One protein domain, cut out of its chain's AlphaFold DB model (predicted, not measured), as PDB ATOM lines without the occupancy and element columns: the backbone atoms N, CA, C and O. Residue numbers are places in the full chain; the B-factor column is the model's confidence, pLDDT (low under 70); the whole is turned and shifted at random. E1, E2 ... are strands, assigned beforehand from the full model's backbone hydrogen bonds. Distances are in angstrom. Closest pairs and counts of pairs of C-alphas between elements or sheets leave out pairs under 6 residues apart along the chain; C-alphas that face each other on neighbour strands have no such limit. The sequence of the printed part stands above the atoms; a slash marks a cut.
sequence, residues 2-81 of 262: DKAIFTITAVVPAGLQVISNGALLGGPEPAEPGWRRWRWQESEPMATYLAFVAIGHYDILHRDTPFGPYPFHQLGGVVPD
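AT A GLANCE: This is residues 2 to 81 of the 262 residues of the protein "Peptidase_M1 domain-containing protein" of Pseudonocardiales bacterium (UniProt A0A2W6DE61). A long ladder of two antiparallel strands, E1 and E3, makes the body, with the short antiparallel pair E2 and E4 over one face of it, the two pairs only partly face to face. The link between E2 and E3 runs back along the edge of E3 away from E1, and after E4 a long stretch without a named element swings away in a wide loop whose residues 63 to 69 stick out. The printed part has 80 residues with no named helix and four named strands, in the order E1, E2, E3, E4, in two sheets, E1 - E3 and E2 - E4, both antiparallel. The class is all strand, though 32 of the 80 printed residues are in named elements, under half. The whole is only just compact, close to loose, with a radius of gyration of the C-alphas of 13.9 A and spans of 39 by 37 by 25 A.

IN THESE COORDINATES: E1 is residues 3 to 13, 30.9 A long, from C-alpha 3 at (21.350, 24.074, 85.201). E2 is residues 17 to 20, 10.2 A long. E3, the longest strand by residues, is residues 35 to 47, 29.8 A long; it bends by 97 degrees at residue 44. E4 is residues 53 to 56, 10.1 A long, and ends with C-alpha 56 at (37.120, 33.675, 105.936).

HOW THE PARTS SIT: E1 and E3 are antiparallel neighbours at 167 degrees; N 8 and O 40 are within hydrogen-bond range at 2.8 A, as are N 38 and O 10 at 2.8 A. Outside the named strands, residues 23 to 24 pair antiparallel with residues 40 to 41 of E3, and residues 29 to 30 with 36 to 37. E1 and E2 have 3 pairs of C-alphas within 8 A, the closest being Ala 10 and Val 18 at 7.2 A. E2 and E3 also have 3 such pairs, the closest being the C-alphas of Ser 20 and Trp 40 at 6.2 A. E2 and E4 are antiparallel neighbours at 161 degrees, with N 19 and O 54 within hydrogen-bond range at 2.9 A. E1 and E4 are near each other, with 7 pairs of C-alphas within 10 A; E3 and E4 are apart.

THE WHOLE: The two C-alphas farthest apart are those of Asp 2 and Pro 66, 42.3 A. The printed part has no cut. The links E1 to E2 and E3 to E4 are tight, and E2 to E3 is long, with 14 residues. Residues 57 to 81 hold no named element, and residues 63 to 69 stand free. The mean pLDDT of the printed part is 82.8, and residues 59 to 76 are under 70.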
ATOM      1  N   ASP A   2      17.833  27.174  84.078       90.81
ATOM      2  CA  ASP A   2      19.037  26.600  83.468       90.81
ATOM      3  C   ASP A   2      19.942  26.007  84.552       90.81
ATOM      4  O   ASP A   2      20.130  26.607  85.616       90.81
ATOM      5  N   LYS A   3      20.475  24.812  84.286       92.88
ATOM      6  CA  LYS A   3      21.350  24.074  85.201       92.88
ATOM      7  C   LYS A   3      22.650  23.683  84.520       92.88
ATOM      8  O   LYS A   3      22.663  23.357  83.336       92.88
ATOM      9  N   ALA A   4      23.725  23.659  85.298       94.75
ATOM     10  CA  ALA A   4      25.040  23.219  84.855       94.75
ATOM     11  C   ALA A   4      25.787  22.522  85.997       94.75
ATOM     12  O   ALA A   4      25.410  22.639  87.161       94.75
ATOM     13  N   ILE A   5      26.857  21.807  85.656       94.38
ATOM     14  CA  ILE A   5      27.883  21.429  86.633       94.38
ATOM     15  C   ILE A   5      28.813  22.623  86.853       94.38
ATOM     16  O   ILE A   5      29.072  23.387  85.919       94.38
ATOM     17  N   PHE A   6      29.338  22.781  88.064       93.56
ATOM     18  CA  PHE A   6      30.166  23.936  88.416       93.56
ATOM     19  C   PHE A   6      31.526  23.493  88.937       93.56
ATOM     20  O   PHE A   6      31.642  22.603  89.776       93.56
ATOM     21  N   THR A   7      32.578  24.155  88.459       96.25
ATOM     22  CA  THR A   7      33.886  24.147  89.117       96.25
ATOM     23  C   THR A   7      34.207  25.570  89.532       96.25
ATOM     24  O   THR A   7      34.365  26.448  88.686       96.25
ATOM     25  N   ILE A   8      34.295  25.797  90.838       95.50
ATOM     26  CA  ILE A   8      34.540  27.111  91.420       95.50
ATOM     27  C   ILE A   8      35.978  27.143  91.925       95.50
ATOM     28  O   ILE A   8      36.379  26.352  92.778       95.50
ATOM     29  N   THR A   9      36.769  28.061  91.368       96.50
ATOM     30  CA  THR A   9      38.159  28.287  91.770       96.50
ATOM     31  C   THR A   9      38.281  29.652  92.424       96.50
ATOM     32  O   THR A   9      37.913  30.656  91.821       96.50
ATOM     33  N   ALA A  10      38.846  29.691  93.626       96.50
ATOM     34  CA  ALA A  10      39.158  30.931  94.326       96.50
ATOM     35  C   ALA A  10      40.642  30.962  94.694       96.50
ATOM     36  O   ALA A  10      41.204  29.957  95.134       96.50
ATOM     37  N   VAL A  11      41.275  32.119  94.522       97.06
ATOM     38  CA  VAL A  11      42.650  32.379  94.957       97.06
ATOM     39  C   VAL A  11      42.581  33.433  96.054       97.06
ATOM     40  O   VAL A  11      42.080  34.529  95.820       97.06
ATOM     41  N   VAL A  12      43.022  33.078  97.260       96.25
ATOM     42  CA  VAL A  12      42.885  33.904  98.472       96.25
ATOM     43  C   VAL A  12      44.217  34.008  99.216       96.25
ATOM     44  O   VAL A  12      45.064  33.123  99.043       96.25
ATOM     45  N   PRO A  13      44.443  35.049 100.042       97.19
ATOM     46  CA  PRO A  13      45.631  35.122 100.883       97.19
ATOM     47  C   PRO A  13      45.798  33.870 101.750       97.19
ATOM     48  O   PRO A  13      44.826  33.275 102.226       97.19
ATOM     49  N   ALA A  14      47.044  33.453 101.955       92.69
ATOM     50  CA  ALA A  14      47.363  32.335 102.828       92.69
ATOM     51  C   ALA A  14      46.848  32.603 104.254       92.69
ATOM     52  O   ALA A  14      47.013  33.696 104.786       92.69
ATOM     53  N   GLY A  15      46.229  31.590 104.865       88.12
ATOM     54  CA  GLY A  15      45.591  31.692 106.183       88.12
ATOM     55  C   GLY A  15      44.062  31.790 106.139       88.12
ATOM     56  O   GLY A  15      43.432  31.524 107.158       88.12
ATOM     57  N   LEU A  16      43.470  32.090 104.975       91.38
ATOM     58  CA  LEU A  16      42.021  32.021 104.759       91.38
ATOM     59  C   LEU A  16      41.589  30.654 104.214       91.38
ATOM     60  O   LEU A  16      42.307  30.016 103.432       91.38
ATOM     61  N   GLN A  17      40.379  30.237 104.582       89.88
ATOM     62  CA  GLN A  17      39.680  29.104 103.990       89.88
ATOM     63  C   GLN A  17      38.643  29.579 102.968       89.88
ATOM     64  O   GLN A  17      38.085  30.671 103.081       89.88
ATOM     65  N   VAL A  18      38.375  28.729 101.975       90.94
ATOM     66  CA  VAL A  18      37.297  28.923 100.998       90.94
ATOM     67  C   VAL A  18      36.353  27.739 101.081       90.94
ATOM     68  O   VAL A  18      36.795  26.596 100.967       90.94
ATOM     69  N   ILE A  19      35.061  28.016 101.204       89.69
ATOM     70  CA  ILE A  19      33.979  27.033 101.198       89.69
ATOM     71  C   ILE A  19      33.036  27.364 100.033       89.69
ATOM     72  O   ILE A  19      32.705  28.526  99.806       89.69
ATOM     73  N   SER A  20      32.631  26.350  99.269       91.50
ATOM     74  CA  SER A  20      31.721  26.484  98.123       91.50
ATOM     75  C   SER A  20      30.928  25.183  97.910       91.50
ATOM     76  O   SER A  20      31.058  24.260  98.722       91.50
ATOM     77  N   ASN A  21      30.090  25.111  96.873       91.81
ATOM     78  CA  ASN A  21      29.263  23.944  96.545       91.81
ATOM     79  C   ASN A  21      30.118  22.725  96.165       91.81
ATOM     80  O   ASN A  21      31.177  22.859  95.547       91.81
ATOM     81  N   GLY A  22      29.624  21.529  96.471       88.25
ATOM     82  CA  GLY A  22      30.232  20.291  96.014       88.25
ATOM     83  C   GLY A  22      31.471  19.856  96.808       88.25
ATOM     84  O   GLY A  22      31.697  20.232  97.964       88.25
ATOM     85  N   ALA A  23      32.295  19.019  96.175       88.81
ATOM     86  CA  ALA A  23      33.473  18.423  96.792       88.81
ATOM     87  C   ALA A  23      34.679  19.353  96.679       88.81
ATOM     88  O   ALA A  23      34.904  19.976  95.639       88.81
ATOM     89  N   LEU A  24      35.509  19.388  97.724       88.38
ATOM     90  CA  LEU A  24      36.826  20.003  97.618       88.38
ATOM     91  C   LEU A  24      37.707  19.097  96.760       88.38
ATOM     92  O   LEU A  24      37.910  17.927  97.087       88.38
ATOM     93  N   LEU A  25      38.250  19.638  95.674       88.69
ATOM     94  CA  LEU A  25      39.193  18.926  94.824       88.69
ATOM     95  C   LEU A  25      40.584  18.961  95.465       88.69
ATOM     96  O   LEU A  25      41.425  19.789  95.117       88.69
ATOM     97  N   GLY A  26      40.809  18.060  96.423       85.38
ATOM     98  CA  GLY A  26      42.062  17.959  97.171       85.38
ATOM     99  C   GLY A  26      42.114  18.912  98.365       85.38
ATOM    100  O   GLY A  26      41.154  19.020  99.118       85.38
ATOM    101  N   GLY A  27      43.252  19.570  98.570       83.44
ATOM    102  CA  GLY A  27      43.424  20.629  99.569       83.44
ATOM    103  C   GLY A  27      43.816  21.950  98.904       83.44
ATOM    104  O   GLY A  27      44.018  21.982  97.691       83.44
ATOM    105  N   PRO A  28      43.963  23.047  99.666       89.19
ATOM    106  CA  PRO A  28      44.464  24.297  99.110       89.19
ATOM    107  C   PRO A  28      45.843  24.110  98.467       89.19
ATOM    108  O   PRO A  28      46.761  23.578  99.090       89.19
ATOM    109  N   GLU A  29      46.035  24.621  97.259       93.94
ATOM    110  CA  GLU A  29      47.296  24.541  96.513       93.94
ATOM    111  C   GLU A  29      48.046  25.880  96.574       93.94
ATOM    112  O   GLU A  29      47.412  26.924  96.746       93.94
ATOM    113  N   PRO A  30      49.385  25.907  96.454       95.44
ATOM    114  CA  PRO A  30      50.113  27.152  96.224       95.44
ATOM    115  C   PRO A  30      49.650  27.840  94.930       95.44
ATOM    116  O   PRO A  30      49.438  27.180  93.912       95.44
ATOM    117  N   ALA A  31      49.500  29.166  94.966       94.00
ATOM    118  CA  ALA A  31      49.255  29.986  93.781       94.00
ATOM    119  C   ALA A  31      50.448  30.928  93.556       94.00
ATOM    120  O   ALA A  31      51.495  30.497  93.081       94.00
ATOM    121  N   GLU A  32      50.306  32.189  93.943       94.69
ATOM    122  CA  GLU A  32      51.385  33.178  93.987       94.69
ATOM    123  C   GLU A  32      51.987  33.248  95.402       94.69
ATOM    124  O   GLU A  32      51.375  32.739  96.349       94.69
ATOM    125  N   PRO A  33      53.178  33.851  95.597       97.06
ATOM    126  CA  PRO A  33      53.761  34.012  96.927       97.06
ATOM    127  C   PRO A  33      52.771  34.653  97.910       97.06
ATOM    128  O   PRO A  33      52.295  35.761  97.693       97.06
ATOM    129  N   GLY A  34      52.445  33.939  98.991       96.19
ATOM    130  CA  GLY A  34      51.464  34.386  99.987       96.19
ATOM    131  C   GLY A  34      49.996  34.100  99.649       96.19
ATOM    132  O   GLY A  34      49.131  34.495 100.424       96.19
ATOM    133  N   TRP A  35      49.692  33.384  98.561       97.62
ATOM    134  CA  TRP A  35      48.327  33.060  98.124       97.62
ATOM    135  C   TRP A  35      48.093  31.551  97.988       97.62
ATOM    136  O   TRP A  35      48.992  30.771  97.657       97.62
ATOM    137  N   ARG A  36      46.850  31.127  98.227       97.06
ATOM    138  CA  ARG A  36      46.391  29.739  98.105       97.06
ATOM    139  C   ARG A  36      45.213  29.644  97.147       97.06
ATOM    140  O   ARG A  36      44.305  30.468  97.189       97.06
ATOM    141  N   ARG A  37      45.219  28.613  96.304       96.88
ATOM    142  CA  ARG A  37      44.130  28.269  95.391       96.88
ATOM    143  C   ARG A  37      43.275  27.160  95.990       96.88
ATOM    144  O   ARG A  37      43.795  26.118  96.371       96.88
ATOM    145  N   TRP A  38      41.968  27.371  96.000       95.19
ATOM    146  CA  TRP A  38      40.957  26.390  96.378       95.19
ATOM    147  C   TRP A  38      40.102  26.059  95.159       95.19
ATOM    148  O   TRP A  38      39.751  26.960  94.394       95.19
ATOM    149  N   ARG A  39      39.780  24.778  94.972       95.25
ATOM    150  CA  ARG A  39      38.958  24.295  93.858       95.25
ATOM    151  C   ARG A  39      37.840  23.412  94.389       95.25
ATOM    152  O   ARG A  39      38.115  22.385  94.997       95.25
ATOM    153  N   TRP A  40      36.604  23.820  94.147       93.06
ATOM    154  CA  TRP A  40      35.395  23.097  94.526       93.06
ATOM    155  C   TRP A  40      34.653  22.641  93.274       93.06
ATOM    156  O   TRP A  40      34.626  23.373  92.281       93.06
ATOM    157  N   GLN A  41      34.078  21.442  93.305       93.38
ATOM    158  CA  GLN A  41      33.342  20.877  92.180       93.38
ATOM    159  C   GLN A  41      31.980  20.345  92.611       93.38
ATOM    160  O   GLN A  41      31.891  19.378  93.370       93.38
ATOM    161  N   GLU A  42      30.935  20.950  92.054       92.31
ATOM    162  CA  GLU A  42      29.581  20.414  92.042       92.31
ATOM    163  C   GLU A  42      29.389  19.628  90.740       92.31
ATOM    164  O   GLU A  42      29.360  20.196  89.642       92.31
ATOM    165  N   SER A  43      29.340  18.304  90.878       90.81
ATOM    166  CA  SER A  43      29.258  17.352  89.769       90.81
ATOM    167  C   SER A  43      27.818  17.032  89.364       90.81
ATOM    168  O   SER A  43      27.608  16.416  88.320       90.81
ATOM    169  N   GLU A  44      26.834  17.433  90.168       89.25
ATOM    170  CA  GLU A  44      25.412  17.318  89.855       89.25
ATOM    171  C   GLU A  44      24.886  18.638  89.258       89.25
ATOM    172  O   GLU A  44      25.283  19.714  89.705       89.25
ATOM    173  N   PRO A  45      23.976  18.611  88.265       93.50
ATOM    174  CA  PRO A  45      23.412  19.835  87.700       93.50
ATOM    175  C   PRO A  45      22.735  20.714  88.764       93.50
ATOM    176  O   PRO A  45      21.745  20.313  89.376       93.50
ATOM    177  N   MET A  46      23.237  21.936  88.929       94.56
ATOM    178  CA  MET A  46      22.778  22.923  89.908       94.56
ATOM    179  C   MET A  46      22.233  24.163  89.188       94.56
ATOM    180  O   MET A  46      22.736  24.548  88.133       94.56
ATOM    181  N   ALA A  47      21.197  24.799  89.736       93.44
ATOM    182  CA  ALA A  47      20.728  26.093  89.238       93.44
ATOM    183  C   ALA A  47      21.674  27.220  89.687       93.44
ATOM    184  O   ALA A  47      22.140  27.231  90.823       93.44
ATOM    185  N   THR A  48      21.927  28.210  88.827       92.62
ATOM    186  CA  THR A  48      22.944  29.252  89.080       92.62
ATOM    187  C   THR A  48      22.724  30.049  90.372       92.62
ATOM    188  O   THR A  48      23.697  30.450  91.001       92.62
ATOM    189  N   TYR A  49      21.474  30.251  90.806       92.00
ATOM    190  CA  TYR A  49      21.168  30.998  92.037       92.00
ATOM    191  C   TYR A  49      21.665  30.304  93.322       92.00
ATOM    192  O   TYR A  49      21.776  30.952  94.358       92.00
ATOM    193  N   LEU A  50      21.981  29.005  93.253       91.06
ATOM    194  CA  LEU A  50      22.488  28.203  94.372       91.06
ATOM    195  C   LEU A  50      24.017  28.258  94.503       91.06
ATOM    196  O   LEU A  50      24.559  27.781  95.507       91.06
ATOM    197  N   ALA A  51      24.722  28.818  93.515       91.88
ATOM    198  CA  ALA A  51      26.173  28.942  93.550       91.88
ATOM    199  C   ALA A  51      26.612  29.964  94.611       91.88
ATOM    200  O   ALA A  51      26.123  31.093  94.630       91.88
ATOM    201  N   PHE A  52      27.567  29.595  95.469       91.94
ATOM    202  CA  PHE A  52      28.120  30.505  96.478       91.94
ATOM    203  C   PHE A  52      29.628  30.339  96.666       91.94
ATOM    204  O   PHE A  52      30.212  29.295  96.369       91.94
ATOM    205  N   VAL A  53      30.255  31.373  97.227       90.94
ATOM    206  CA  VAL A  53      31.632  31.333  97.730       90.94
ATOM    207  C   VAL A  53      31.670  32.028  99.082       90.94
ATOM    208  O   VAL A  53      31.273  33.185  99.200       90.94
ATOM    209  N   ALA A  54      32.166  31.325 100.093       88.75
ATOM    210  CA  ALA A  54      32.380  31.836 101.437       88.75
ATOM    211  C   ALA A  54      33.886  31.828 101.738       88.75
ATOM    212  O   ALA A  54      34.548  30.801 101.571       88.75
ATOM    213  N   ILE A  55      34.439  32.977 102.135       90.19
ATOM    214  CA  ILE A  55      35.877  33.170 102.372       90.19
ATOM    215  C   ILE A  55      36.056  33.797 103.748       90.19
ATOM    216  O   ILE A  55      35.461  34.832 104.036       90.19
ATOM    217  N   GLY A  56      36.895  33.193 104.580       87.44
ATOM    218  CA  GLY A  56      37.120  33.675 105.936       87.44
ATOM    219  C   GLY A  56      37.982  32.726 106.750       87.44
ATOM    220  O   GLY A  56      38.527  31.758 106.218       87.44
ATOM    221  N   HIS A  57      38.094  33.023 108.041       83.69
ATOM    222  CA  HIS A  57      38.663  32.110 109.021       83.69
ATOM    223  C   HIS A  57      37.545  31.207 109.539       83.69
ATOM    224  O   HIS A  57      36.688  31.659 110.294       83.69
ATOM    225  N   TYR A  58      37.530  29.953 109.090       77.75
ATOM    226  CA  TYR A  58      36.515  28.980 109.490       77.75
ATOM    227  C   TYR A  58      37.128  27.875 110.342       77.75
ATOM    228  O   TYR A  58      38.102  27.237 109.931       77.75
ATOM    229  N   ASP A  59      36.489  27.583 111.472       67.38
ATOM    230  CA  ASP A  59      36.701  26.330 112.188       67.38
ATOM    231  C   ASP A  59      35.968  25.212 111.444       67.38
ATOM    232  O   ASP A  59      34.742  25.081 111.499       67.38
ATOM    233  N   ILE A  60      36.721  24.395 110.705       64.00
ATOM    234  CA  ILE A  60      36.165  23.220 110.032       64.00
ATOM    235  C   ILE A  60      36.100  22.085 111.051       64.00
ATOM    236  O   ILE A  60      37.082  21.388 111.313       64.00
ATOM    237  N   LEU A  61      34.923  21.905 111.645       59.16
ATOM    238  CA  LEU A  61      34.682  20.830 112.598       59.16
ATOM    239  C   LEU A  61      34.524  19.490 111.870       59.16
ATOM    240  O   LEU A  61      33.440  19.121 111.423       59.16
ATOM    241  N   HIS A  62      35.611  18.726 111.812       57.62
ATOM    242  CA  HIS A  62      35.559  17.287 111.578       57.62
ATOM    243  C   HIS A  62      35.392  16.604 112.934       57.62
ATOM    244  O   HIS A  62      36.358  16.440 113.675       57.62
ATOM    245  N   ARG A  63      34.157  16.257 113.316       49.41
ATOM    246  CA  ARG A  63      33.963  15.455 114.526       49.41
ATOM    247  C   ARG A  63      34.272  13.995 114.229       49.41
ATOM    248  O   ARG A  63      33.537  13.350 113.482       49.41
ATOM    249  N   ASP A  64      35.307  13.483 114.884       47.06
ATOM    250  CA  ASP A  64      35.464  12.051 115.088       47.06
ATOM    251  C   ASP A  64      34.265  11.566 115.896       47.06
ATOM    252  O   ASP A  64      34.034  11.955 117.044       47.06
ATOM    253  N   THR A  65      33.441  10.751 115.253       51.47
ATOM    254  CA  THR A  65      32.417  10.001 115.969       51.47
ATOM    255  C   THR A  65      33.091   8.796 116.632       51.47
ATOM    256  O   THR A  65      34.165   8.381 116.186       51.47
ATOM    257  N   PRO A  66      32.471   8.144 117.632       49.03
ATOM    258  CA  PRO A  66      32.945   6.846 118.131       49.03
ATOM    259  C   PRO A  66      33.098   5.768 117.037       49.03
ATOM    260  O   PRO A  66      33.634   4.697 117.299       49.03
ATOM    261  N   PHE A  67      32.619   6.044 115.820       47.25
ATOM    262  CA  PHE A  67      32.636   5.173 114.652       47.25
ATOM    263  C   PHE A  67      33.747   5.529 113.644       47.25
ATOM    264  O   PHE A  67      33.831   4.901 112.591       47.25
ATOM    265  N   GLY A  68      34.603   6.510 113.963       46.56
ATOM    266  CA  GLY A  68      35.676   7.003 113.098       46.56
ATOM    267  C   GLY A  68      35.290   8.241 112.273       46.56
ATOM    268  O   GLY A  68      34.246   8.859 112.533       46.56
ATOM    269  N   PRO A  69      36.140   8.624 111.296       55.53
ATOM    270  CA  PRO A  69      35.886   9.741 110.395       55.53
ATOM    271  C   PRO A  69      34.558   9.584 109.656       55.53
ATOM    272  O   PRO A  69      34.158   8.477 109.293       55.53
ATOM    273  N   TYR A  70      33.884  10.702 109.404       52.34
ATOM    274  CA  TYR A  70      32.630  10.713 108.658       52.34
ATOM    275  C   TYR A  70      32.814  10.066 107.263       52.34
ATOM    276  O   TYR A  70      33.668  10.521 106.502       52.34
ATOM    277  N   PRO A  71      32.050   9.010 106.910       43.88
ATOM    278  CA  PRO A  71      32.385   8.142 105.775       43.88
ATOM    279  C   PRO A  71      31.846   8.626 104.418       43.88
ATOM    280  O   PRO A  71      32.074   7.965 103.407       43.88
ATOM    281  N   PHE A  72      31.107   9.740 104.372       51.34
ATOM    282  CA  PHE A  72      30.458  10.223 103.150       51.34
ATOM    283  C   PHE A  72      31.169  11.438 102.559       51.34
ATOM    284  O   PHE A  72      31.739  12.261 103.271       51.34
ATOM    285  N   HIS A  73      31.094  11.560 101.232       56.00
ATOM    286  CA  HIS A  73      31.859  12.551 100.479       56.00
ATOM    287  C   HIS A  73      31.488  14.001 100.806       56.00
ATOM    288  O   HIS A  73      32.354  14.865 100.695       56.00
ATOM    289  N   GLN A  74      30.234  14.282 101.184       62.72
ATOM    290  CA  GLN A  74      29.767  15.635 101.494       62.72
ATOM    291  C   GLN A  74      28.553  15.599 102.434       62.72
ATOM    292  O   GLN A  74      27.559  14.935 102.153       62.72
ATOM    293  N   LEU A  75      28.632  16.345 103.531       61.28
ATOM    294  CA  LEU A  75      27.507  16.821 104.333       61.28
ATOM    295  C   LEU A  75      28.013  18.078 105.040       61.28
ATOM    296  O   LEU A  75      29.104  18.058 105.611       61.28
ATOM    297  N   GLY A  76      27.272  19.179 104.991       69.50
ATOM    298  CA  GLY A  76      27.703  20.384 105.682       69.50
ATOM    299  C   GLY A  76      26.634  21.457 105.752       69.50
ATOM    300  O   GLY A  76      25.724  21.513 104.934       69.50
ATOM    301  N   GLY A  77      26.787  22.317 106.745       74.88
ATOM    302  CA  GLY A  77      26.153  23.619 106.826       74.88
ATOM    303  C   GLY A  77      27.243  24.645 107.073       74.88
ATOM    304  O   GLY A  77      28.248  24.330 107.711       74.88
ATOM    305  N   VAL A  78      27.068  25.854 106.560       76.25
ATOM    306  CA  VAL A  78      27.991  26.957 106.829       76.25
ATOM    307  C   VAL A  78      27.227  28.009 107.612       76.25
ATOM    308  O   VAL A  78      26.169  28.444 107.170       76.25
ATOM    309  N   VAL A  79      27.760  28.414 108.763       77.94
ATOM    310  CA  VAL A  79      27.248  29.538 109.557       77.94
ATOM    311  C   VAL A  79      28.298  30.648 109.477       77.94
ATOM    312  O   VAL A  79      29.259  30.623 110.247       77.94
ATOM    313  N   PRO A  80      28.223  31.571 108.504       74.56
ATOM    314  CA  PRO A  80      29.177  32.664 108.430       74.56
ATOM    315  C   PRO A  80      28.914  33.652 109.571       74.56
ATOM    316  O   PRO A  80      27.781  34.093 109.756       74.56
ATOM    317  N   ASP A  81      29.959  34.037 110.300       75.50
ATOM    318  CA  ASP A  81      29.877  35.132 111.270       75.50
ATOM    319  C   ASP A  81      29.925  36.478 110.534       75.50
ATOM    320  O   ASP A  81      30.966  37.118 110.394       75.50
TER     321      ASP A  81